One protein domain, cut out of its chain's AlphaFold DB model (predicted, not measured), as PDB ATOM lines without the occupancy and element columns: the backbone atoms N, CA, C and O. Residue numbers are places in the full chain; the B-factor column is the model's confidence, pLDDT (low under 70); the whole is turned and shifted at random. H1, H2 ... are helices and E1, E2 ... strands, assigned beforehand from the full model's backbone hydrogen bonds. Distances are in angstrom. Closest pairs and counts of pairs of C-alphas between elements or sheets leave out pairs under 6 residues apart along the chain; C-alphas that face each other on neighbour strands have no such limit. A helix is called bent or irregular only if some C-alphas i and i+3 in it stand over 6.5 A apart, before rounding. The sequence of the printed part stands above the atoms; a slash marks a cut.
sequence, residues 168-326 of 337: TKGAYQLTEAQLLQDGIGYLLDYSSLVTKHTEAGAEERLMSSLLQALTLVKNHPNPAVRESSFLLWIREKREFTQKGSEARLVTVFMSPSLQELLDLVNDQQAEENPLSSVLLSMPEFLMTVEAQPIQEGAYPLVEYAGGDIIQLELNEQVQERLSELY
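AT A GLANCE: This is residues 168 to 326 of the 337 residues of an uncharacterized protein of Ammoniphilus sp. CFH 90114 (UniProt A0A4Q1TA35). A strongly twisted sheet of seven strands has the long, kinked helix H2 and the shorter H5 side by side over one face, while H1 and H6 only graze it. The long hairpin E3 and E4 reaches one end of the longest axis, and the small helices H3 and H4 lie at the other. The 159 printed residues hold six named helices and seven named strands, in the order E1 H1 E2 H2 H3 E3 E4 H4 H5 E5 E6 E7 H6. The mixed sheet runs E1 E7 E6 E3 E4 E2 E5, and the class is mixed, helices and strands. The whole is compact, with a radius of gyration of the C-alphas of 15.9 A and spans of 47 by 39 by 25 A.

IN THESE COORDINATES: The strands are E1, residues 168 to 170, from C-alpha 168 at (-36.865, -6.018, 26.957); E2, 183 to 189; E3, 229 to 240, 36.0 A long; E4, 246 to 255, 28.7 A; E5, 285 to 291; E6, 299 to 305; and E7, 308 to 313. The helices are H1, 176 to 179; H2, 190 to 218, 26.4 A; H3, 223 to 226; H4, 259 to 263; H5, 274 to 281; and H6, 316 to 325, ending with C-alpha 325 at (-44.045, -3.805, 5.378). H2 is irregular, with C-alphas 196 and 199 9.1 A apart and a kink of 120 degrees near residue 197.

HOW THE PARTS SIT: E1 and E7 are parallel (N 169 to O 311, 3.0 A); the other neighbours are antiparallel, among them E3 and E4 (N 235 to O 251, 2.9 A) and E2 and E5 (N 185 to O 289, 2.7 A). H2 and H5 form two layers with the sheet, helices on one face of it, at heights of 8.6 A and 9.3 A. They touch, closest at the C-alphas of Ala 213 and Leu 275, 4.9 A, at a shallow tilt of 28 degrees, opposite ways. E2, H2 H3, E3 and E4, H4 H5, E5 are split strand-helix-strand units, a strand lying between each two, with right-handed crossovers. H3 touches H2 only at the corner and only just touches H4, with 3 pairs of C-alphas within 8 A. Every O i to N i+4 pair is within hydrogen-bond range in H4 and H6, 22 of 25 in H2 and 3 of 4 in H5; H1 and H3 are too short for one.

THE WHOLE: The farthest C-alphas, of Pro 223 and Lys 243, are 48.6 A apart. The printed part has no cut and no long link. Mean pLDDT of the printed part is 84.4, and residues 219 to 223 and 261 to 272 are under 70.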
ATOM      1  N   THR A 168     -36.584  -5.219  28.138       84.62
ATOM      2  CA  THR A 168     -36.865  -6.018  26.957       84.62
ATOM      3  C   THR A 168     -38.303  -5.786  26.543       84.62
ATOM      4  O   THR A 168     -39.225  -5.907  27.353       84.62
ATOM      5  N   LYS A 169     -38.516  -5.466  25.266       90.44
ATOM      6  CA  LYS A 169     -39.849  -5.456  24.658       90.44
ATOM      7  C   LYS A 169     -39.833  -6.227  23.349       90.44
ATOM      8  O   LYS A 169     -38.829  -6.273  22.649       90.44
ATOM      9  N   GLY A 170     -40.972  -6.789  22.963       88.62
ATOM     10  CA  GLY A 170     -41.096  -7.386  21.636       88.62
ATOM     11  C   GLY A 170     -41.077  -6.312  20.550       88.62
ATOM     12  O   GLY A 170     -41.841  -5.346  20.632       88.62
ATOM     13  N   ALA A 171     -40.291  -6.503  19.487       90.69
ATOM     14  CA  ALA A 171     -40.282  -5.590  18.337       90.69
ATOM     15  C   ALA A 171     -41.667  -5.448  17.673       90.69
ATOM     16  O   ALA A 171     -41.938  -4.448  17.014       90.69
ATOM     17  N   TYR A 172     -42.591  -6.391  17.899       88.38
ATOM     18  CA  TYR A 172     -43.955  -6.333  17.364       88.38
ATOM     19  C   TYR A 172     -44.754  -5.154  17.937       88.38
ATOM     20  O   TYR A 172     -45.792  -4.798  17.387       88.38
ATOM     21  N   GLN A 173     -44.291  -4.551  19.036       90.81
ATOM     22  CA  GLN A 173     -44.907  -3.379  19.655       90.81
ATOM     23  C   GLN A 173     -44.505  -2.061  18.977       90.81
ATOM     24  O   GLN A 173     -45.125  -1.035  19.246       90.81
ATOM     25  N   LEU A 174     -43.491  -2.066  18.104       92.44
ATOM     26  CA  LEU A 174     -43.096  -0.883  17.337       92.44
ATOM     27  C   LEU A 174     -44.229  -0.445  16.410       92.44
ATOM     28  O   LEU A 174     -44.987  -1.267  15.903       92.44
ATOM     29  N   THR A 175     -44.385   0.847  16.166       92.81
ATOM     30  CA  THR A 175     -45.402   1.345  15.225       92.81
ATOM     31  C   THR A 175     -44.923   1.201  13.778       92.81
ATOM     32  O   THR A 175     -43.724   1.184  13.517       92.81
ATOM     33  N   GLU A 176     -45.843   1.116  12.810       92.50
ATOM     34  CA  GLU A 176     -45.455   1.105  11.385       92.50
ATOM     35  C   GLU A 176     -44.673   2.368  11.014       92.50
ATOM     36  O   GLU A 176     -43.685   2.295  10.294       92.50
ATOM     37  N   ALA A 177     -45.069   3.509  11.584       92.12
ATOM     38  CA  ALA A 177     -44.382   4.776  11.386       92.12
ATOM     39  C   ALA A 177     -42.914   4.726  11.826       92.12
ATOM     40  O   ALA A 177     -42.098   5.318  11.139       92.12
ATOM     41  N   GLN A 178     -42.578   4.018  12.915       92.56
ATOM     42  CA  GLN A 178     -41.191   3.816  13.361       92.56
ATOM     43  C   GLN A 178     -40.420   2.850  12.446       92.56
ATOM     44  O   GLN A 178     -39.245   3.063  12.173       92.56
ATOM     45  N   LEU A 179     -41.074   1.789  11.962       93.75
ATOM     46  CA  LEU A 179     -40.435   0.771  11.117       93.75
ATOM     47  C   LEU A 179     -40.143   1.267   9.690       93.75
ATOM     48  O   LEU A 179     -39.252   0.738   9.030       93.75
ATOM     49  N   LEU A 180     -40.892   2.264   9.214       94.00
ATOM     50  CA  LEU A 180     -40.787   2.831   7.865       94.00
ATOM     51  C   LEU A 180     -39.934   4.112   7.799       94.00
ATOM     52  O   LEU A 180     -39.963   4.805   6.783       94.00
ATOM     53  N   GLN A 181     -39.211   4.464   8.866       94.50
ATOM     54  CA  GLN A 181     -38.380   5.671   8.880       94.50
ATOM     55  C   GLN A 181     -37.112   5.498   8.043       94.50
ATOM     56  O   GLN A 181     -36.481   4.439   8.044       94.50
ATOM     57  N   ASP A 182     -36.709   6.582   7.387       93.88
ATOM     58  CA  ASP A 182     -35.379   6.698   6.801       93.88
ATOM     59  C   ASP A 182     -34.324   6.779   7.914       93.88
ATOM     60  O   ASP A 182     -34.576   7.282   9.017       93.88
ATOM     61  N   GLY A 183     -33.126   6.285   7.628       92.75
ATOM     62  CA  GLY A 183     -32.022   6.285   8.572       92.75
ATOM     63  C   GLY A 183     -30.661   6.396   7.901       92.75
ATOM     64  O   GLY A 183     -30.531   6.386   6.676       92.75
ATOM     65  N   ILE A 184     -29.635   6.479   8.742       93.75
ATOM     66  CA  ILE A 184     -28.231   6.447   8.326       93.75
ATOM     67  C   ILE A 184     -27.645   5.104   8.751       93.75
ATOM     68  O   ILE A 184     -27.724   4.729   9.921       93.75
ATOM     69  N   GLY A 185     -27.079   4.385   7.788       93.94
ATOM     70  CA  GLY A 185     -26.378   3.120   7.944       93.94
ATOM     71  C   GLY A 185     -24.865   3.294   7.911       93.94
ATOM     72  O   GLY A 185     -24.344   4.027   7.076       93.94
ATOM     73  N   TYR A 186     -24.155   2.575   8.774       94.75
ATOM     74  CA  TYR A 186     -22.694   2.517   8.820       94.75
ATOM     75  C   TYR A 186     -22.255   1.118   8.405       94.75
ATOM     76  O   TYR A 186     -22.547   0.138   9.095       94.75
ATOM     77  N   LEU A 187     -21.605   1.021   7.247       94.94
ATOM     78  CA  LEU A 187     -21.159  -0.243   6.676       94.94
ATOM     79  C   LEU A 187     -19.769  -0.606   7.207       94.94
ATOM     80  O   LEU A 187     -18.824   0.170   7.058       94.94
ATOM     81  N   LEU A 188     -19.651  -1.807   7.770       94.50
ATOM     82  CA  LEU A 188     -18.445  -2.342   8.398       94.50
ATOM     83  C   LEU A 188     -17.984  -3.630   7.696       94.50
ATOM     84  O   LEU A 188     -18.798  -4.502   7.369       94.50
ATOM     85  N   ASP A 189     -16.669  -3.781   7.522       93.31
ATOM     86  CA  ASP A 189     -16.024  -5.034   7.111       93.31
ATOM     87  C   ASP A 189     -15.956  -6.014   8.294       93.31
ATOM     88  O   ASP A 189     -14.969  -6.104   9.034       93.31
ATOM     89  N   TYR A 190     -17.033  -6.777   8.471       93.69
ATOM     90  CA  TYR A 190     -17.137  -7.761   9.543       93.69
ATOM     91  C   TYR A 190     -16.169  -8.937   9.357       93.69
ATOM     92  O   TYR A 190     -15.665  -9.491  10.333       93.69
ATOM     93  N   SER A 191     -15.827  -9.292   8.114       91.62
ATOM     94  CA  SER A 191     -14.796 -10.299   7.836       91.62
ATOM     95  C   SER A 191     -13.436  -9.912   8.424       91.62
ATOM     96  O   SER A 191     -12.743 -10.769   8.987       91.62
ATOM     97  N   SER A 192     -13.049  -8.636   8.333       89.69
ATOM     98  CA  SER A 192     -11.829  -8.127   8.973       89.69
ATOM     99  C   SER A 192     -11.901  -8.237  10.502       89.69
ATOM    100  O   SER A 192     -10.950  -8.736  11.114       89.69
ATOM    101  N   LEU A 193     -13.030  -7.861  11.119       87.94
ATOM    102  CA  LEU A 193     -13.237  -7.989  12.571       87.94
ATOM    103  C   LEU A 193     -13.076  -9.440  13.045       87.94
ATOM    104  O   LEU A 193     -12.287  -9.706  13.954       87.94
ATOM    105  N   VAL A 194     -13.750 -10.389  12.389       90.94
ATOM    106  CA  VAL A 194     -13.687 -11.822  12.734       90.94
ATOM    107  C   VAL A 194     -12.269 -12.374  12.580       90.94
ATOM    108  O   VAL A 194     -11.808 -13.155  13.411       90.94
ATOM    109  N   THR A 195     -11.544 -11.949  11.541       89.69
ATOM    110  CA  THR A 195     -10.161 -12.392  11.304       89.69
ATOM    111  C   THR A 195      -9.217 -11.932  12.418       89.69
ATOM    112  O   THR A 195      -8.297 -12.665  12.781       89.69
ATOM    113  N   LYS A 196      -9.442 -10.736  12.976       88.06
ATOM    114  CA  LYS A 196      -8.621 -10.172  14.057       88.06
ATOM    115  C   LYS A 196      -8.996 -10.708  15.442       88.06
ATOM    116  O   LYS A 196      -8.099 -10.942  16.247       88.06
ATOM    117  N   HIS A 197     -10.288 -10.892  15.719       81.62
ATOM    118  CA  HIS A 197     -10.800 -11.083  17.083       81.62
ATOM    119  C   HIS A 197     -11.583 -12.381  17.306       81.62
ATOM    120  O   HIS A 197     -12.087 -12.585  18.406       81.62
ATOM    121  N   THR A 198     -11.649 -13.288  16.324       91.44
ATOM    122  CA  THR A 198     -12.594 -14.426  16.281       91.44
ATOM    123  C   THR A 198     -14.052 -13.974  16.156       91.44
ATOM    124  O   THR A 198     -14.344 -12.784  16.204       91.44
ATOM    125  N   GLU A 199     -14.981 -14.909  15.949       89.31
ATOM    126  CA  GLU A 199     -16.402 -14.577  15.767       89.31
ATOM    127  C   GLU A 199     -17.016 -13.968  17.031       89.31
ATOM    128  O   GLU A 199     -17.518 -12.852  16.978       89.31
ATOM    129  N   ALA A 200     -16.859 -14.627  18.183       85.94
ATOM    130  CA  ALA A 200     -17.369 -14.113  19.455       85.94
ATOM    131  C   ALA A 200     -16.750 -12.754  19.835       85.94
ATOM    132  O   ALA A 200     -17.454 -11.863  20.296       85.94
ATOM    133  N   GLY A 201     -15.447 -12.566  19.595       79.44
ATOM    134  CA  GLY A 201     -14.789 -11.288  19.887       79.44
ATOM    135  C   GLY A 201     -15.185 -10.165  18.924       79.44
ATOM    136  O   GLY A 201     -15.192  -8.999  19.313       79.44
ATOM    137  N   ALA A 202     -15.543 -10.486  17.676       87.69
ATOM    138  CA  ALA A 202     -16.091  -9.508  16.739       87.69
ATOM    139  C   ALA A 202     -17.498  -9.048  17.156       87.69
ATOM    140  O   ALA A 202     -17.773  -7.848  17.123       87.69
ATOM    141  N   GLU A 203     -18.352  -9.981  17.592       87.44
ATOM    142  CA  GLU A 203     -19.681  -9.677  18.139       87.44
ATOM    143  C   GLU A 203     -19.573  -8.807  19.392       87.44
ATOM    144  O   GLU A 203     -20.186  -7.743  19.456       87.44
ATOM    145  N   GLU A 204     -18.743  -9.215  20.356       80.44
ATOM    146  CA  GLU A 204     -18.503  -8.473  21.595       80.44
ATOM    147  C   GLU A 204     -18.028  -7.048  21.309       80.44
ATOM    148  O   GLU A 204     -18.553  -6.094  21.883       80.44
ATOM    149  N   ARG A 205     -17.083  -6.873  20.377       82.25
ATOM    150  CA  ARG A 205     -16.554  -5.550  20.033       82.25
ATOM    151  C   ARG A 205     -17.596  -4.665  19.361       82.25
ATOM    152  O   ARG A 205     -17.697  -3.487  19.707       82.25
ATOM    153  N   LEU A 206     -18.384  -5.212  18.434       87.50
ATOM    154  CA  LEU A 206     -19.463  -4.464  17.791       87.50
ATOM    155  C   LEU A 206     -20.512  -4.045  18.824       87.50
ATOM    156  O   LEU A 206     -20.854  -2.871  18.902       87.50
ATOM    157  N   MET A 207     -20.972  -4.978  19.658       84.88
ATOM    158  CA  MET A 207     -21.957  -4.692  20.702       84.88
ATOM    159  C   MET A 207     -21.435  -3.686  21.728       84.88
ATOM    160  O   MET A 207     -22.164  -2.767  22.086       84.88
ATOM    161  N   SER A 208     -20.173  -3.798  22.147       76.88
ATOM    162  CA  SER A 208     -19.545  -2.830  23.058       76.88
ATOM    163  C   SER A 208     -19.486  -1.436  22.438       76.88
ATOM    164  O   SER A 208     -19.801  -0.457  23.107       76.88
ATOM    165  N   SER A 209     -19.172  -1.347  21.142       82.81
ATOM    166  CA  SER A 209     -19.161  -0.079  20.399       82.81
ATOM    167  C   SER A 209     -20.564   0.537  20.314       82.81
ATOM    168  O   SER A 209     -20.737   1.739  20.502       82.81
ATOM    169  N   LEU A 210     -21.598  -0.279  20.083       87.31
ATOM    170  CA  LEU A 210     -22.986   0.190  20.066       87.31
ATOM    171  C   LEU A 210     -23.460   0.647  21.444       87.31
ATOM    172  O   LEU A 210     -24.079   1.703  21.556       87.31
ATOM    173  N   LEU A 211     -23.156  -0.120  22.492       82.06
ATOM    174  CA  LEU A 211     -23.475   0.251  23.868       82.06
ATOM    175  C   LEU A 211     -22.794   1.560  24.241       82.06
ATOM    176  O   LEU A 211     -23.451   2.452  24.764       82.06
ATOM    177  N   GLN A 212     -21.522   1.716  23.886       76.38
ATOM    178  CA  GLN A 212     -20.811   2.965  24.066       76.38
ATOM    179  C   GLN A 212     -21.493   4.129  23.341       76.38
ATOM    180  O   GLN A 212     -21.729   5.163  23.959       76.38
ATOM    181  N   ALA A 213     -21.837   3.978  22.062       83.06
ATOM    182  CA  ALA A 213     -22.531   5.026  21.320       83.06
ATOM    183  C   ALA A 213     -23.864   5.408  21.983       83.06
ATOM    184  O   ALA A 213     -24.176   6.590  22.120       83.06
ATOM    185  N   LEU A 214     -24.633   4.425  22.457       85.00
ATOM    186  CA  LEU A 214     -25.870   4.663  23.204       85.00
ATOM    187  C   LEU A 214     -25.611   5.361  24.543       85.00
ATOM    188  O   LEU A 214     -26.375   6.244  24.926       85.00
ATOM    189  N   THR A 215     -24.531   5.019  25.244       76.44
ATOM    190  CA  THR A 215     -24.096   5.730  26.450       76.44
ATOM    191  C   THR A 215     -23.754   7.185  26.133       76.44
ATOM    192  O   THR A 215     -24.149   8.070  26.888       76.44
ATOM    193  N   LEU A 216     -23.085   7.463  25.012       75.06
ATOM    194  CA  LEU A 216     -22.801   8.831  24.579       75.06
ATOM    195  C   LEU A 216     -24.088   9.607  24.259       75.06
ATOM    196  O   LEU A 216     -24.213  10.758  24.659       75.06
ATOM    197  N   VAL A 217     -25.077   8.983  23.605       80.06
ATOM    198  CA  VAL A 217     -26.404   9.594  23.388       80.06
ATOM    199  C   VAL A 217     -27.090   9.884  24.720       80.06
ATOM    200  O   VAL A 217     -27.554  11.004  24.932       80.06
ATOM    201  N   LYS A 218     -27.137   8.899  25.625       74.62
ATOM    202  CA  LYS A 218     -27.771   9.024  26.944       74.62
ATOM    203  C   LYS A 218     -27.213  10.186  27.746       74.62
ATOM    204  O   LYS A 218     -27.957  10.859  28.450       74.62
ATOM    205  N   ASN A 219     -25.923  10.444  27.592       64.19
ATOM    206  CA  ASN A 219     -25.205  11.460  28.344       64.19
ATOM    207  C   ASN A 219     -24.846  12.692  27.502       64.19
ATOM    208  O   ASN A 219     -24.081  13.537  27.956       64.19
ATOM    209  N   HIS A 220     -25.410  12.818  26.298       69.19
ATOM    210  CA  HIS A 220     -25.097  13.903  25.372       69.19
ATOM    211  C   HIS A 220     -25.387  15.267  26.012       69.19
ATOM    212  O   HIS A 220     -26.443  15.397  26.621       69.19
ATOM    213  N   PRO A 221     -24.554  16.314  25.874       57.44
ATOM    214  CA  PRO A 221     -24.781  17.610  26.533       57.44
ATOM    215  C   PRO A 221     -26.116  18.266  26.145       57.44
ATOM    216  O   PRO A 221     -26.786  18.869  26.991       57.44
ATOM    217  N   ASN A 222     -26.557  18.088  24.896       65.69
ATOM    218  CA  ASN A 222     -27.873  18.539  24.442       65.69
ATOM    219  C   ASN A 222     -29.015  17.641  24.980       65.69
ATOM    220  O   ASN A 222     -29.104  16.478  24.568       65.69
ATOM    221  N   PRO A 223     -29.948  18.169  25.802       66.00
ATOM    222  CA  PRO A 223     -31.106  17.414  26.284       66.00
ATOM    223  C   PRO A 223     -31.984  16.858  25.161       66.00
ATOM    224  O   PRO A 223     -32.503  15.759  25.309       66.00
ATOM    225  N   ALA A 224     -32.112  17.549  24.025       72.19
ATOM    226  CA  ALA A 224     -32.931  17.070  22.913       72.19
ATOM    227  C   ALA A 224     -32.377  15.779  22.284       72.19
ATOM    228  O   ALA A 224     -33.146  14.950  21.807       72.19
ATOM    229  N   VAL A 225     -31.052  15.582  22.319       79.62
ATOM    230  CA  VAL A 225     -30.409  14.333  21.879       79.62
ATOM    231  C   VAL A 225     -30.629  13.230  22.915       79.62
ATOM    232  O   VAL A 225     -31.009  12.120  22.545       79.62
ATOM    233  N   ARG A 226     -30.485  13.532  24.212       76.12
ATOM    234  CA  ARG A 226     -30.729  12.557  25.293       76.12
ATOM    235  C   ARG A 226     -32.178  12.083  25.346       76.12
ATOM    236  O   ARG A 226     -32.435  10.911  25.589       76.12
ATOM    237  N   GLU A 227     -33.125  12.984  25.122       81.50
ATOM    238  CA  GLU A 227     -34.563  12.698  25.152       81.50
ATOM    239  C   GLU A 227     -35.098  12.226  23.791       81.50
ATOM    240  O   GLU A 227     -36.298  11.986  23.644       81.50
ATOM    241  N   SER A 228     -34.220  12.081  22.793       88.50
ATOM    242  CA  SER A 228     -34.604  11.594  21.473       88.50
ATOM    243  C   SER A 228     -35.133  10.158  21.526       88.50
ATOM    244  O   SER A 228     -34.992   9.428  22.514       88.50
ATOM    245  N   SER A 229     -35.771   9.749  20.432       91.50
ATOM    246  CA  SER A 229     -36.171   8.365  20.233       91.50
ATOM    247  C   SER A 229     -35.765   7.898  18.848       91.50
ATOM    248  O   SER A 229     -36.062   8.561  17.853       91.50
ATOM    249  N   PHE A 230     -35.073   6.766  18.801       94.56
ATOM    250  CA  PHE A 230     -34.620   6.129  17.572       94.56
ATOM    251  C   PHE A 230     -34.481   4.620  17.761       94.56
ATOM    252  O   PHE A 230     -34.447   4.093  18.873       94.56
ATOM    253  N   LEU A 231     -34.387   3.923  16.639       96.12
ATOM    254  CA  LEU A 231     -34.136   2.499  16.544       96.12
ATOM    255  C   LEU A 231     -32.734   2.268  15.997       96.12
ATOM    256  O   LEU A 231     -32.341   2.902  15.015       96.12
ATOM    257  N   LEU A 232     -32.016   1.324  16.599       96.00
ATOM    258  CA  LEU A 232     -30.838   0.724  15.996       96.00
ATOM    259  C   LEU A 232     -31.230  -0.563  15.283       96.00
ATOM    260  O   LEU A 232     -31.870  -1.444  15.866       96.00
ATOM    261  N   TRP A 233     -30.798  -0.684  14.035       96.50
ATOM    262  CA  TRP A 233     -31.026  -1.861  13.209       96.50
ATOM    263  C   TRP A 233     -29.712  -2.488  12.805       96.50
ATOM    264  O   TRP A 233     -28.706  -1.797  12.656       96.50
ATOM    265  N   ILE A 234     -29.741  -3.789  12.551       95.44
ATOM    266  CA  ILE A 234     -28.584  -4.524  12.065       95.44
ATOM    267  C   ILE A 234     -28.936  -5.346  10.830       95.44
ATOM    268  O   ILE A 234     -29.996  -5.968  10.746       95.44
ATOM    269  N   ARG A 235     -28.024  -5.355   9.864       94.56
ATOM    270  CA  ARG A 235     -28.077  -6.208   8.678       94.56
ATOM    271  C   ARG A 235     -26.721  -6.863   8.482       94.56
ATOM    272  O   ARG A 235     -25.733  -6.156   8.313       94.56
ATOM    273  N   GLU A 236     -26.679  -8.190   8.417       93.25
ATOM    274  CA  GLU A 236     -25.524  -8.912   7.875       93.25
ATOM    275  C   GLU A 236     -25.774  -9.221   6.393       93.25
ATOM    276  O   GLU A 236     -26.825  -9.745   6.020       93.25
ATOM    277  N   LYS A 237     -24.795  -8.926   5.540       91.12
ATOM    278  CA  LYS A 237     -24.790  -9.300   4.128       91.12
ATOM    279  C   LYS A 237     -23.526 -10.081   3.802       91.12
ATOM    280  O   LYS A 237     -22.423  -9.694   4.177       91.12
ATOM    281  N   ARG A 238     -23.691 -11.170   3.057       89.81
ATOM    282  CA  ARG A 238     -22.585 -11.968   2.521       89.81
ATOM    283  C   ARG A 238     -22.436 -11.677   1.041       89.81
ATOM    284  O   ARG A 238     -23.373 -11.874   0.270       89.81
ATOM    285  N   GLU A 239     -21.266 -11.202   0.649       87.31
ATOM    286  CA  GLU A 239     -20.926 -10.912  -0.738       87.31
ATOM    287  C   GLU A 239     -19.692 -11.701  -1.156       87.31
ATOM    288  O   GLU A 239     -18.797 -11.952  -0.357       87.31
ATOM    289  N   PHE A 240     -19.607 -12.085  -2.426       81.19
ATOM    290  CA  PHE A 240     -18.386 -12.678  -2.959       81.19
ATOM    291  C   PHE A 240     -17.540 -11.589  -3.600       81.19
ATOM    292  O   PHE A 240     -17.981 -10.893  -4.515       81.19
ATOM    293  N   THR A 241     -16.296 -11.461  -3.151       75.06
ATOM    294  CA  THR A 241     -15.336 -10.571  -3.799       75.06
ATOM    295  C   THR A 241     -15.023 -11.072  -5.210       75.06
ATOM    296  O   THR A 241     -15.187 -12.250  -5.535       75.06
ATOM    297  N   GLN A 242     -14.452 -10.205  -6.051       73.44
ATOM    298  CA  GLN A 242     -13.985 -10.583  -7.395       73.44
ATOM    299  C   GLN A 242     -12.969 -11.745  -7.390       73.44
ATOM    300  O   GLN A 242     -12.757 -12.387  -8.415       73.44
ATOM    301  N   LYS A 243     -12.338 -12.023  -6.240       73.50
ATOM    302  CA  LYS A 243     -11.384 -13.124  -6.043       73.50
ATOM    303  C   LYS A 243     -12.048 -14.419  -5.547       73.50
ATOM    304  O   LYS A 243     -11.334 -15.371  -5.247       73.50
ATOM    305  N   GLY A 244     -13.377 -14.456  -5.438       75.75
ATOM    306  CA  GLY A 244     -14.148 -15.621  -4.997       75.75
ATOM    307  C   GLY A 244     -14.114 -15.883  -3.488       75.75
ATOM    308  O   GLY A 244     -14.545 -16.948  -3.060       75.75
ATOM    309  N   SER A 245     -13.605 -14.945  -2.683       78.12
ATOM    310  CA  SER A 245     -13.686 -15.022  -1.216       78.12
ATOM    311  C   SER A 245     -14.989 -14.400  -0.724       78.12
ATOM    312  O   SER A 245     -15.394 -13.356  -1.231       78.12
ATOM    313  N   GLU A 246     -15.633 -15.046   0.246       82.94
ATOM    314  CA  GLU A 246     -16.820 -14.527   0.929       82.94
ATOM    315  C   GLU A 246     -16.405 -13.389   1.878       82.94
ATOM    316  O   GLU A 246     -15.554 -13.565   2.753       82.94
ATOM    317  N   ALA A 247     -16.984 -12.213   1.671       86.81
ATOM    318  CA  ALA A 247     -16.904 -11.055   2.542       86.81
ATOM    319  C   ALA A 247     -18.221 -10.932   3.312       86.81
ATOM    320  O   ALA A 247     -19.304 -10.920   2.720       86.81
ATOM    321  N   ARG A 248     -18.125 -10.851   4.637       92.88
ATOM    322  CA  ARG A 248     -19.234 -10.560   5.539       92.88
ATOM    323  C   ARG A 248     -19.206  -9.069   5.822       92.88
ATOM    324  O   ARG A 248     -18.215  -8.549   6.327       92.88
ATOM    325  N   LEU A 249     -20.293  -8.401   5.485       94.50
ATOM    326  CA  LEU A 249     -20.508  -6.990   5.743       94.50
ATOM    327  C   LEU A 249     -21.618  -6.860   6.775       94.50
ATOM    328  O   LEU A 249     -22.648  -7.524   6.659       94.50
ATOM    329  N   VAL A 250     -21.423  -5.993   7.758       95.94
ATOM    330  CA  VAL A 250     -22.473  -5.639   8.714       95.94
ATOM    331  C   VAL A 250     -22.807  -4.173   8.524       95.94
ATOM    332  O   VAL A 250     -21.917  -3.335   8.433       95.94
ATOM    333  N   THR A 251     -24.092  -3.860   8.417       95.75
ATOM    334  CA  THR A 251     -24.583  -2.483   8.422       95.75
ATOM    335  C   THR A 251     -25.375  -2.249   9.693       95.75
ATOM    336  O   THR A 251     -26.328  -2.983   9.964       95.75
ATOM    337  N   VAL A 252     -24.988  -1.226  10.449       96.56
ATOM    338  CA  VAL A 252     -25.755  -0.734  11.595       96.56
ATOM    339  C   VAL A 252     -26.500   0.512  11.150       96.56
ATOM    340  O   VAL A 252     -25.855   1.461  10.718       96.56
ATOM    341  N   PHE A 253     -27.827   0.530  11.253       96.06
ATOM    342  CA  PHE A 253     -28.625   1.722  10.963       96.06
ATOM    343  C   PHE A 253     -29.138   2.381  12.232       96.06
ATOM    344  O   PHE A 253     -29.436   1.698  13.207       96.06
ATOM    345  N   MET A 254     -29.332   3.694  12.166       94.88
ATOM    346  CA  MET A 254     -30.088   4.479  13.138       94.88
ATOM    347  C   MET A 254     -31.237   5.199  12.431       94.88
ATOM    348  O   MET A 254     -31.000   5.901  11.444       94.88
ATOM    349  N   SER A 255     -32.466   5.031  12.930       94.75
ATOM    350  CA  SER A 255     -33.668   5.676  12.380       94.75
ATOM    351  C   SER A 255     -34.607   6.205  13.486       94.75
ATOM    352  O   SER A 255     -34.940   5.434  14.387       94.75
ATOM    353  N   PRO A 256     -35.083   7.460  13.426       92.19
ATOM    354  CA  PRO A 256     -34.706   8.459  12.435       92.19
ATOM    355  C   PRO A 256     -33.264   8.928  12.676       92.19
ATOM    356  O   PRO A 256     -32.677   8.677  13.731       92.19
ATOM    357  N   SER A 257     -32.676   9.604  11.692       86.19
ATOM    358  CA  SER A 257     -31.393  10.266  11.914       86.19
ATOM    359  C   SER A 257     -31.529  11.374  12.963       86.19
ATOM    360  O   SER A 257     -32.491  12.139  12.943       86.19
ATOM    361  N   LEU A 258     -30.534  11.503  13.842       84.06
ATOM    362  CA  LEU A 258     -30.423  12.620  14.785       84.06
ATOM    363  C   LEU A 258     -29.814  13.880  14.148       84.06
ATOM    364  O   LEU A 258     -29.613  14.865  14.850       84.06
ATOM    365  N   GLN A 259     -29.520  13.863  12.842       77.12
ATOM    366  CA  GLN A 259     -28.856  14.967  12.140       77.12
ATOM    367  C   GLN A 259     -29.567  16.307  12.365       77.12
ATOM    368  O   GLN A 259     -28.920  17.278  12.730       77.12
ATOM    369  N   GLU A 260     -30.899  16.351  12.260       72.81
ATOM    370  CA  GLU A 260     -31.660  17.591  12.473       72.81
ATOM    371  C   GLU A 260     -31.490  18.152  13.895       72.81
ATOM    372  O   GLU A 260     -31.406  19.363  14.079       72.81
ATOM    373  N   LEU A 261     -31.403  17.283  14.908       68.88
ATOM    374  CA  LEU A 261     -31.201  17.692  16.301       68.88
ATOM    375  C   LEU A 261     -29.776  18.176  16.576       68.88
ATOM    376  O   LEU A 261     -29.584  18.947  17.511       68.88
ATOM    377  N   LEU A 262     -28.801  17.723  15.791       66.12
ATOM    378  CA  LEU A 262     -27.396  18.111  15.903       66.12
ATOM    379  C   LEU A 262     -27.114  19.394  15.103       66.12
ATOM    380  O   LEU A 262     -26.436  20.292  15.600       66.12
ATOM    381  N   ASP A 263     -27.730  19.541  13.928       60.38
ATOM    382  CA  ASP A 263     -27.621  20.727  13.068       60.38
ATOM    383  C   ASP A 263     -28.285  21.970  13.692       60.38
ATOM    384  O   ASP A 263     -27.849  23.097  13.463       60.38
ATOM    385  N   LEU A 264     -29.331  21.790  14.511       51.84
ATOM    386  CA  LEU A 264     -30.028  22.889  15.198       51.84
ATOM    387  C   LEU A 264     -29.198  23.558  16.308       51.84
ATOM    388  O   LEU A 264     -29.587  24.623  16.791       51.84
ATOM    389  N   VAL A 265     -28.102  22.937  16.750       47.94
ATOM    390  CA  VAL A 265     -27.440  23.301  18.009       47.94
ATOM    391  C   VAL A 265     -26.271  24.256  17.807       47.94
ATOM    392  O   VAL A 265     -26.091  25.108  18.669       47.94
ATOM    393  N   ASN A 266     -25.516  24.206  16.698       42.12
ATOM    394  CA  ASN A 266     -24.303  25.026  16.566       42.12
ATOM    395  C   ASN A 266     -23.941  25.433  15.123       42.12
ATOM    396  O   ASN A 266     -23.505  24.624  14.313       42.12
ATOM    397  N   ASP A 267     -23.960  26.744  14.864       41.50
ATOM    398  CA  ASP A 267     -23.472  27.404  13.637       41.50
ATOM    399  C   ASP A 267     -21.919  27.515  13.585       41.50
ATOM    400  O   ASP A 267     -21.373  28.198  12.718       41.50
ATOM    401  N   GLN A 268     -21.174  26.918  14.538       36.06
ATOM    402  CA  GLN A 268     -19.715  27.130  14.659       36.06
ATOM    403  C   GLN A 268     -18.833  25.887  14.859       36.06
ATOM    404  O   GLN A 268     -17.648  25.976  14.542       36.06
ATOM    405  N   GLN A 269     -19.356  24.730  15.276       40.69
ATOM    406  CA  GLN A 269     -18.645  23.443  15.248       40.69
ATOM    407  C   GLN A 269     -19.691  22.333  15.096       40.69
ATOM    408  O   GLN A 269     -20.613  22.258  15.903       40.69
ATOM    409  N   ALA A 270     -19.585  21.519  14.043       43.28
ATOM    410  CA  ALA A 270     -20.473  20.379  13.853       43.28
ATOM    411  C   ALA A 270     -20.162  19.337  14.938       43.28
ATOM    412  O   ALA A 270     -19.114  18.696  14.886       43.28
ATOM    413  N   GLU A 271     -21.031  19.208  15.942       52.53
ATOM    414  CA  GLU A 271     -20.980  18.076  16.867       52.53
ATOM    415  C   GLU A 271     -21.343  16.814  16.080       52.53
ATOM    416  O   GLU A 271     -22.423  16.713  15.493       52.53
ATOM    417  N   GLU A 272     -20.410  15.863  16.013       60.72
ATOM    418  CA  GLU A 272     -20.654  14.597  15.334       60.72
ATOM    419  C   GLU A 272     -21.674  13.768  16.117       60.72
ATOM    420  O   GLU A 272     -21.659  13.704  17.346       60.72
ATOM    421  N   ASN A 273     -22.567  13.103  15.386       72.12
ATOM    422  CA  ASN A 273     -23.513  12.162  15.964       72.12
ATOM    423  C   ASN A 273     -22.757  11.109  16.803       72.12
ATOM    424  O   ASN A 273     -21.818  10.509  16.280       72.12
ATOM    425  N   PRO A 274     -23.167  10.814  18.050       74.31
ATOM    426  CA  PRO A 274     -22.442   9.869  18.902       74.31
ATOM    427  C   PRO A 274     -22.278   8.456  18.325       74.31
ATOM    428  O   PRO A 274     -21.316   7.751  18.621       74.31
ATOM    429  N   LEU A 275     -23.214   8.024  17.479       81.06
ATOM    430  CA  LEU A 275     -23.094   6.771  16.742       81.06
ATOM    431  C   LEU A 275     -22.086   6.889  15.593       81.06
ATOM    432  O   LEU A 275     -21.342   5.944  15.338       81.06
ATOM    433  N   SER A 276     -22.024   8.050  14.930       82.44
ATOM    434  CA  SER A 276     -20.981   8.343  13.942       82.44
ATOM    435  C   SER A 276     -19.599   8.355  14.584       82.44
ATOM    436  O   SER A 276     -18.720   7.661  14.087       82.44
ATOM    437  N   SER A 277     -19.397   9.069  15.694       78.88
ATOM    438  CA  SER A 277     -18.069   9.212  16.306       78.88
ATOM    439  C   SER A 277     -17.453   7.856  16.667       78.88
ATOM    440  O   SER A 277     -16.276   7.616  16.406       78.88
ATOM    441  N   VAL A 278     -18.261   6.928  17.193       80.06
ATOM    442  CA  VAL A 278     -17.799   5.577  17.526       80.06
ATOM    443  C   VAL A 278     -17.594   4.736  16.267       80.06
ATOM    444  O   VAL A 278     -16.498   4.217  16.054       80.06
ATOM    445  N   LEU A 279     -18.603   4.604  15.399       84.94
ATOM    446  CA  LEU A 279     -18.530   3.670  14.269       84.94
ATOM    447  C   LEU A 279     -17.561   4.123  13.171       84.94
ATOM    448  O   LEU A 279     -16.916   3.275  12.561       84.94
ATOM    449  N   LEU A 280     -17.410   5.430  12.935       83.56
ATOM    450  CA  LEU A 280     -16.438   5.972  11.975       83.56
ATOM    451  C   LEU A 280     -14.992   5.803  12.453       83.56
ATOM    452  O   LEU A 280     -14.085   5.723  11.626       83.56
ATOM    453  N   SER A 281     -14.768   5.736  13.770       79.38
ATOM    454  CA  SER A 281     -13.435   5.501  14.341       79.38
ATOM    455  C   SER A 281     -12.963   4.050  14.192       79.38
ATOM    456  O   SER A 281     -11.766   3.771  14.303       79.38
ATOM    457  N   MET A 282     -13.879   3.115  13.905       82.44
ATOM    458  CA  MET A 282     -13.531   1.710  13.725       82.44
ATOM    459  C   MET A 282     -12.672   1.532  12.461       82.44
ATOM    460  O   MET A 282     -13.083   1.952  11.379       82.44
ATOM    461  N   PRO A 283     -11.522   0.834  12.532       81.06
ATOM    462  CA  PRO A 283     -10.691   0.565  11.356       81.06
ATOM    463  C   PRO A 283     -11.413  -0.193  10.235       81.06
ATOM    464  O   PRO A 283     -10.965  -0.185   9.090       81.06
ATOM    465  N   GLU A 284     -12.488  -0.902  10.573       90.94
ATOM    466  CA  GLU A 284     -13.316  -1.681   9.658       90.94
ATOM    467  C   GLU A 284     -14.456  -0.882   9.018       90.94
ATOM    468  O   GLU A 284     -15.206  -1.440   8.217       90.94
ATOM    469  N   PHE A 285     -14.588   0.407   9.327       91.88
ATOM    470  CA  PHE A 285     -15.542   1.286   8.663       91.88
ATOM    471  C   PHE A 285     -15.240   1.440   7.171       91.88
ATOM    472  O   PHE A 285     -14.107   1.694   6.760       91.88
ATOM    473  N   LEU A 286     -16.284   1.291   6.351       90.31
ATOM    474  CA  LEU A 286     -16.197   1.379   4.897       90.31
ATOM    475  C   LEU A 286     -16.871   2.641   4.352       90.31
ATOM    476  O   LEU A 286     -16.251   3.377   3.587       90.31
ATOM    477  N   MET A 287     -18.146   2.861   4.685       91.31
ATOM    478  CA  MET A 287     -18.928   4.006   4.199       91.31
ATOM    479  C   MET A 287     -20.231   4.197   4.981       91.31
ATOM    480  O   MET A 287     -20.714   3.274   5.642       91.31
ATOM    481  N   THR A 288     -20.826   5.382   4.846       92.31
ATOM    482  CA  THR A 288     -22.198   5.668   5.275       92.31
ATOM    483  C   THR A 288     -23.186   5.465   4.124       92.31
ATOM    484  O   THR A 288     -22.849   5.657   2.955       92.31
ATOM    485  N   VAL A 289     -24.413   5.062   4.452       92.31
ATOM    486  CA  VAL A 289     -25.502   4.831   3.496       92.31
ATOM    487  C   VAL A 289     -26.788   5.433   4.049       92.31
ATOM    488  O   VAL A 289     -27.207   5.077   5.143       92.31
ATOM    489  N   GLU A 290     -27.442   6.310   3.297       92.94
ATOM    490  CA  GLU A 290     -28.793   6.782   3.623       92.94
ATOM    491  C   GLU A 290     -29.815   5.839   2.988       92.94
ATOM    492  O   GLU A 290     -29.842   5.679   1.765       92.94
ATOM    493  N   ALA A 291     -30.624   5.172   3.810       93.12
ATOM    494  CA  ALA A 291     -31.628   4.225   3.338       93.12
ATOM    495  C   ALA A 291     -32.719   3.978   4.388       93.12
ATOM    496  O   ALA A 291     -32.565   4.299   5.567       93.12
ATOM    497  N   GLN A 292     -33.805   3.334   3.960       94.12
ATOM    498  CA  GLN A 292     -34.789   2.743   4.865       94.12
ATOM    499  C   GLN A 292     -34.274   1.387   5.352       94.12
ATOM    500  O   GLN A 292     -34.152   0.477   4.525       94.12
ATOM    501  N   PRO A 293     -34.010   1.197   6.660       95.19
ATOM    502  CA  PRO A 293     -33.420  -0.041   7.169       95.19
ATOM    503  C   PRO A 293     -34.222  -1.288   6.781       95.19
ATOM    504  O   PRO A 293     -33.645  -2.316   6.424       95.19
ATOM    505  N   ILE A 294     -35.555  -1.179   6.772       94.19
ATOM    506  CA  ILE A 294     -36.437  -2.274   6.370       94.19
ATOM    507  C   ILE A 294     -36.261  -2.665   4.896       94.19
ATOM    508  O   ILE A 294     -36.212  -3.848   4.581       94.19
ATOM    509  N   GLN A 295     -36.086  -1.702   3.983       92.56
ATOM    510  CA  GLN A 295     -35.871  -2.000   2.559       92.56
ATOM    511  C   GLN A 295     -34.479  -2.597   2.302       92.56
ATOM    512  O   GLN A 295     -34.261  -3.267   1.298       92.56
ATOM    513  N   GLU A 296     -33.547  -2.412   3.236       92.56
ATOM    514  CA  GLU A 296     -32.242  -3.067   3.213       92.56
ATOM    515  C   GLU A 296     -32.269  -4.471   3.840       92.56
ATOM    516  O   GLU A 296     -31.267  -5.183   3.791       92.56
ATOM    517  N   GLY A 297     -33.392  -4.921   4.404       92.50
ATOM    518  CA  GLY A 297     -33.469  -6.217   5.079       92.50
ATOM    519  C   GLY A 297     -32.841  -6.218   6.475       92.50
ATOM    520  O   GLY A 297     -32.399  -7.267   6.942       92.50
ATOM    521  N   ALA A 298     -32.733  -5.056   7.124       95.06
ATOM    522  CA  ALA A 298     -32.221  -4.944   8.486       95.06
ATOM    523  C   ALA A 298     -33.282  -5.343   9.527       95.06
ATOM    524  O   ALA A 298     -34.483  -5.177   9.308       95.06
ATOM    525  N   TYR A 299     -32.844  -5.826  10.685       95.44
ATOM    526  CA  TYR A 299     -33.711  -6.149  11.819       95.44
ATOM    527  C   TYR A 299     -33.517  -5.129  12.944       95.44
ATOM    528  O   TYR A 299     -32.369  -4.776  13.232       95.44
ATOM    529  N   PRO A 300     -34.596  -4.654  13.591       95.19
ATOM    530  CA  PRO A 300     -34.483  -3.707  14.689       95.19
ATOM    531  C   PRO A 300     -34.005  -4.455  15.939       95.19
ATOM    532  O   PRO A 300     -34.607  -5.449  16.340       95.19
ATOM    533  N   LEU A 301     -32.913  -3.992  16.543       93.94
ATOM    534  CA  LEU A 301     -32.252  -4.668  17.663       93.94
ATOM    535  C   LEU A 301     -32.466  -3.934  18.988       93.94
ATOM    536  O   LEU A 301     -32.672  -4.561  20.025       93.94
ATOM    537  N   VAL A 302     -32.412  -2.603  18.951       93.75
ATOM    538  CA  VAL A 302     -32.511  -1.746  20.134       93.75
ATOM    539  C   VAL A 302     -33.420  -0.569  19.823       93.75
ATOM    540  O   VAL A 302     -33.326   0.030  18.754       93.75
ATOM    541  N   GLU A 303     -34.280  -0.220  20.769       93.94
ATOM    542  CA  GLU A 303     -34.925   1.083  20.821       93.94
ATOM    543  C   GLU A 303     -34.244   1.927  21.890       93.94
ATOM    544  O   GLU A 303     -34.051   1.490  23.022       93.94
ATOM    545  N   TYR A 304     -33.899   3.151  21.519       91.81
ATOM    546  CA  TYR A 304     -33.578   4.197  22.465       91.81
ATOM    547  C   TYR A 304     -34.801   5.103  22.606       91.81
ATOM    548  O   TYR A 304     -35.343   5.584  21.603       91.81
ATOM    549  N   ALA A 305     -35.265   5.321  23.832       88.38
ATOM    550  CA  ALA A 305     -36.415   6.175  24.095       88.38
ATOM    551  C   ALA A 305     -36.260   6.903  25.433       88.38
ATOM    552  O   ALA A 305     -36.327   6.286  26.492       88.38
ATOM    553  N   GLY A 306     -36.080   8.227  25.388       76.25
ATOM    554  CA  GLY A 306     -36.161   9.069  26.586       76.25
ATOM    555  C   GLY A 306     -35.107   8.777  27.662       76.25
ATOM    556  O   GLY A 306     -35.392   8.961  28.843       76.25
ATOM    557  N   GLY A 307     -33.913   8.319  27.271       75.19
ATOM    558  CA  GLY A 307     -32.837   7.944  28.201       75.19
ATOM    559  C   GLY A 307     -32.717   6.443  28.472       75.19
ATOM    560  O   GLY A 307     -31.704   6.007  29.029       75.19
ATOM    561  N   ASP A 308     -33.709   5.655  28.052       82.62
ATOM    562  CA  ASP A 308     -33.734   4.211  28.253       82.62
ATOM    563  C   ASP A 308     -33.276   3.455  27.003       82.62
ATOM    564  O   ASP A 308     -33.654   3.774  25.873       82.62
ATOM    565  N   ILE A 309     -32.462   2.421  27.233       87.31
ATOM    566  CA  ILE A 309     -32.017   1.466  26.219       87.31
ATOM    567  C   ILE A 309     -32.886   0.218  26.361       87.31
ATOM    568  O   ILE A 309     -32.851  -0.458  27.391       87.31
ATOM    569  N   ILE A 310     -33.664  -0.078  25.325       90.44
ATOM    570  CA  ILE A 310     -34.640  -1.162  25.312       90.44
ATOM    571  C   ILE A 310     -34.219  -2.189  24.258       90.44
ATOM    572  O   ILE A 310     -34.197  -1.897  23.061       90.44
ATOM    573  N   GLN A 311     -33.906  -3.412  24.679       91.75
ATOM    574  CA  GLN A 311     -33.642  -4.515  23.761       91.75
ATOM    575  C   GLN A 311     -34.941  -4.988  23.109       91.75
ATOM    576  O   GLN A 311     -35.966  -5.190  23.768       91.75
ATOM    577  N   LEU A 312     -34.878  -5.204  21.798       93.44
ATOM    578  CA  LEU A 312     -36.002  -5.666  21.006       93.44
ATOM    579  C   LEU A 312     -35.918  -7.172  20.768       93.44
ATOM    580  O   LEU A 312     -34.997  -7.673  20.127       93.44
ATOM    581  N   GLU A 313     -36.917  -7.901  21.254       92.19
ATOM    582  CA  GLU A 313     -37.066  -9.322  20.952       92.19
ATOM    583  C   GLU A 313     -37.673  -9.520  19.565       92.19
ATOM    584  O   GLU A 313     -38.765  -9.024  19.255       92.19
ATOM    585  N   LEU A 314     -36.963 -10.297  18.748       90.19
ATOM    586  CA  LEU A 314     -37.409 -10.750  17.440       90.19
ATOM    587  C   LEU A 314     -38.127 -12.093  17.596       90.19
ATOM    588  O   LEU A 314     -37.577 -13.047  18.141       90.19
ATOM    589  N   ASN A 315     -39.365 -12.169  17.116       87.94
ATOM    590  CA  ASN A 315     -40.160 -13.394  17.083       87.94
ATOM    591  C   ASN A 315     -40.832 -13.554  15.707       87.94
ATOM    592  O   ASN A 315     -40.734 -12.669  14.856       87.94
ATOM    593  N   GLU A 316     -41.540 -14.664  15.491       87.94
ATOM    594  CA  GLU A 316     -42.219 -14.939  14.213       87.94
ATOM    595  C   GLU A 316     -43.198 -13.822  13.810       87.94
ATOM    596  O   GLU A 316     -43.248 -13.440  12.645       87.94
ATOM    597  N   GLN A 317     -43.907 -13.214  14.770       88.25
ATOM    598  CA  GLN A 317     -44.838 -12.109  14.496       88.25
ATOM    599  C   GLN A 317     -44.117 -10.851  13.998       88.25
ATOM    600  O   GLN A 317     -44.631 -10.133  13.143       88.25
ATOM    601  N   VAL A 318     -42.921 -10.568  14.526       89.12
ATOM    602  CA  VAL A 318     -42.072  -9.472  14.038       89.12
ATOM    603  C   VAL A 318     -41.663  -9.739  12.601       89.12
ATOM    604  O   VAL A 318     -41.753  -8.842  11.771       89.12
ATOM    605  N   GLN A 319     -41.244 -10.965  12.298       89.12
ATOM    606  CA  GLN A 319     -40.809 -11.342  10.960       89.12
ATOM    607  C   GLN A 319     -41.952 -11.260   9.938       89.12
ATOM    608  O   GLN A 319     -41.763 -10.674   8.873       89.12
ATOM    609  N   GLU A 320     -43.145 -11.763  10.273       89.12
ATOM    610  CA  GLU A 320     -44.348 -11.615   9.441       89.12
ATOM    611  C   GLU A 320     -44.643 -10.140   9.163       89.12
ATOM    612  O   GLU A 320     -44.823  -9.740   8.015       89.12
ATOM    613  N   ARG A 321     -44.589  -9.303  10.199       90.56
ATOM    614  CA  ARG A 321     -44.854  -7.873  10.064       90.56
ATOM    615  C   ARG A 321     -43.798  -7.133   9.242       90.56
ATOM    616  O   ARG A 321     -44.151  -6.288   8.424       90.56
ATOM    617  N   LEU A 322     -42.512  -7.434   9.430       92.25
ATOM    618  CA  LEU A 322     -41.442  -6.879   8.592       92.25
ATOM    619  C   LEU A 322     -41.617  -7.327   7.135       92.25
ATOM    620  O   LEU A 322     -41.464  -6.517   6.225       92.25
ATOM    621  N   SER A 323     -42.020  -8.581   6.913       91.12
ATOM    622  CA  SER A 323     -42.330  -9.112   5.585       91.12
ATOM    623  C   SER A 323     -43.512  -8.400   4.922       91.12
ATOM    624  O   SER A 323     -43.474  -8.206   3.710       91.12
ATOM    625  N   GLU A 324     -44.552  -8.027   5.671       90.69
ATOM    626  CA  GLU A 324     -45.707  -7.273   5.160       90.69
ATOM    627  C   GLU A 324     -45.354  -5.825   4.795       90.69
ATOM    628  O   GLU A 324     -45.869  -5.289   3.812       90.69
ATOM    629  N   LEU A 325     -44.476  -5.193   5.577       90.81
ATOM    630  CA  LEU A 325     -44.045  -3.805   5.378       90.81
ATOM    631  C   LEU A 325     -42.927  -3.655   4.334       90.81
ATOM    632  O   LEU A 325     -42.638  -2.541   3.894       90.81
ATOM    633  N   TYR A 326     -42.295  -4.753   3.927       90.50
ATOM    634  CA  TYR A 326     -41.274  -4.772   2.886       90.50
ATOM    635  C   TYR A 326     -41.909  -4.668   1.492       90.50
ATOM    636  O   TYR A 326     -42.759  -5.479   1.128       90.50
TER     637      TYR A 326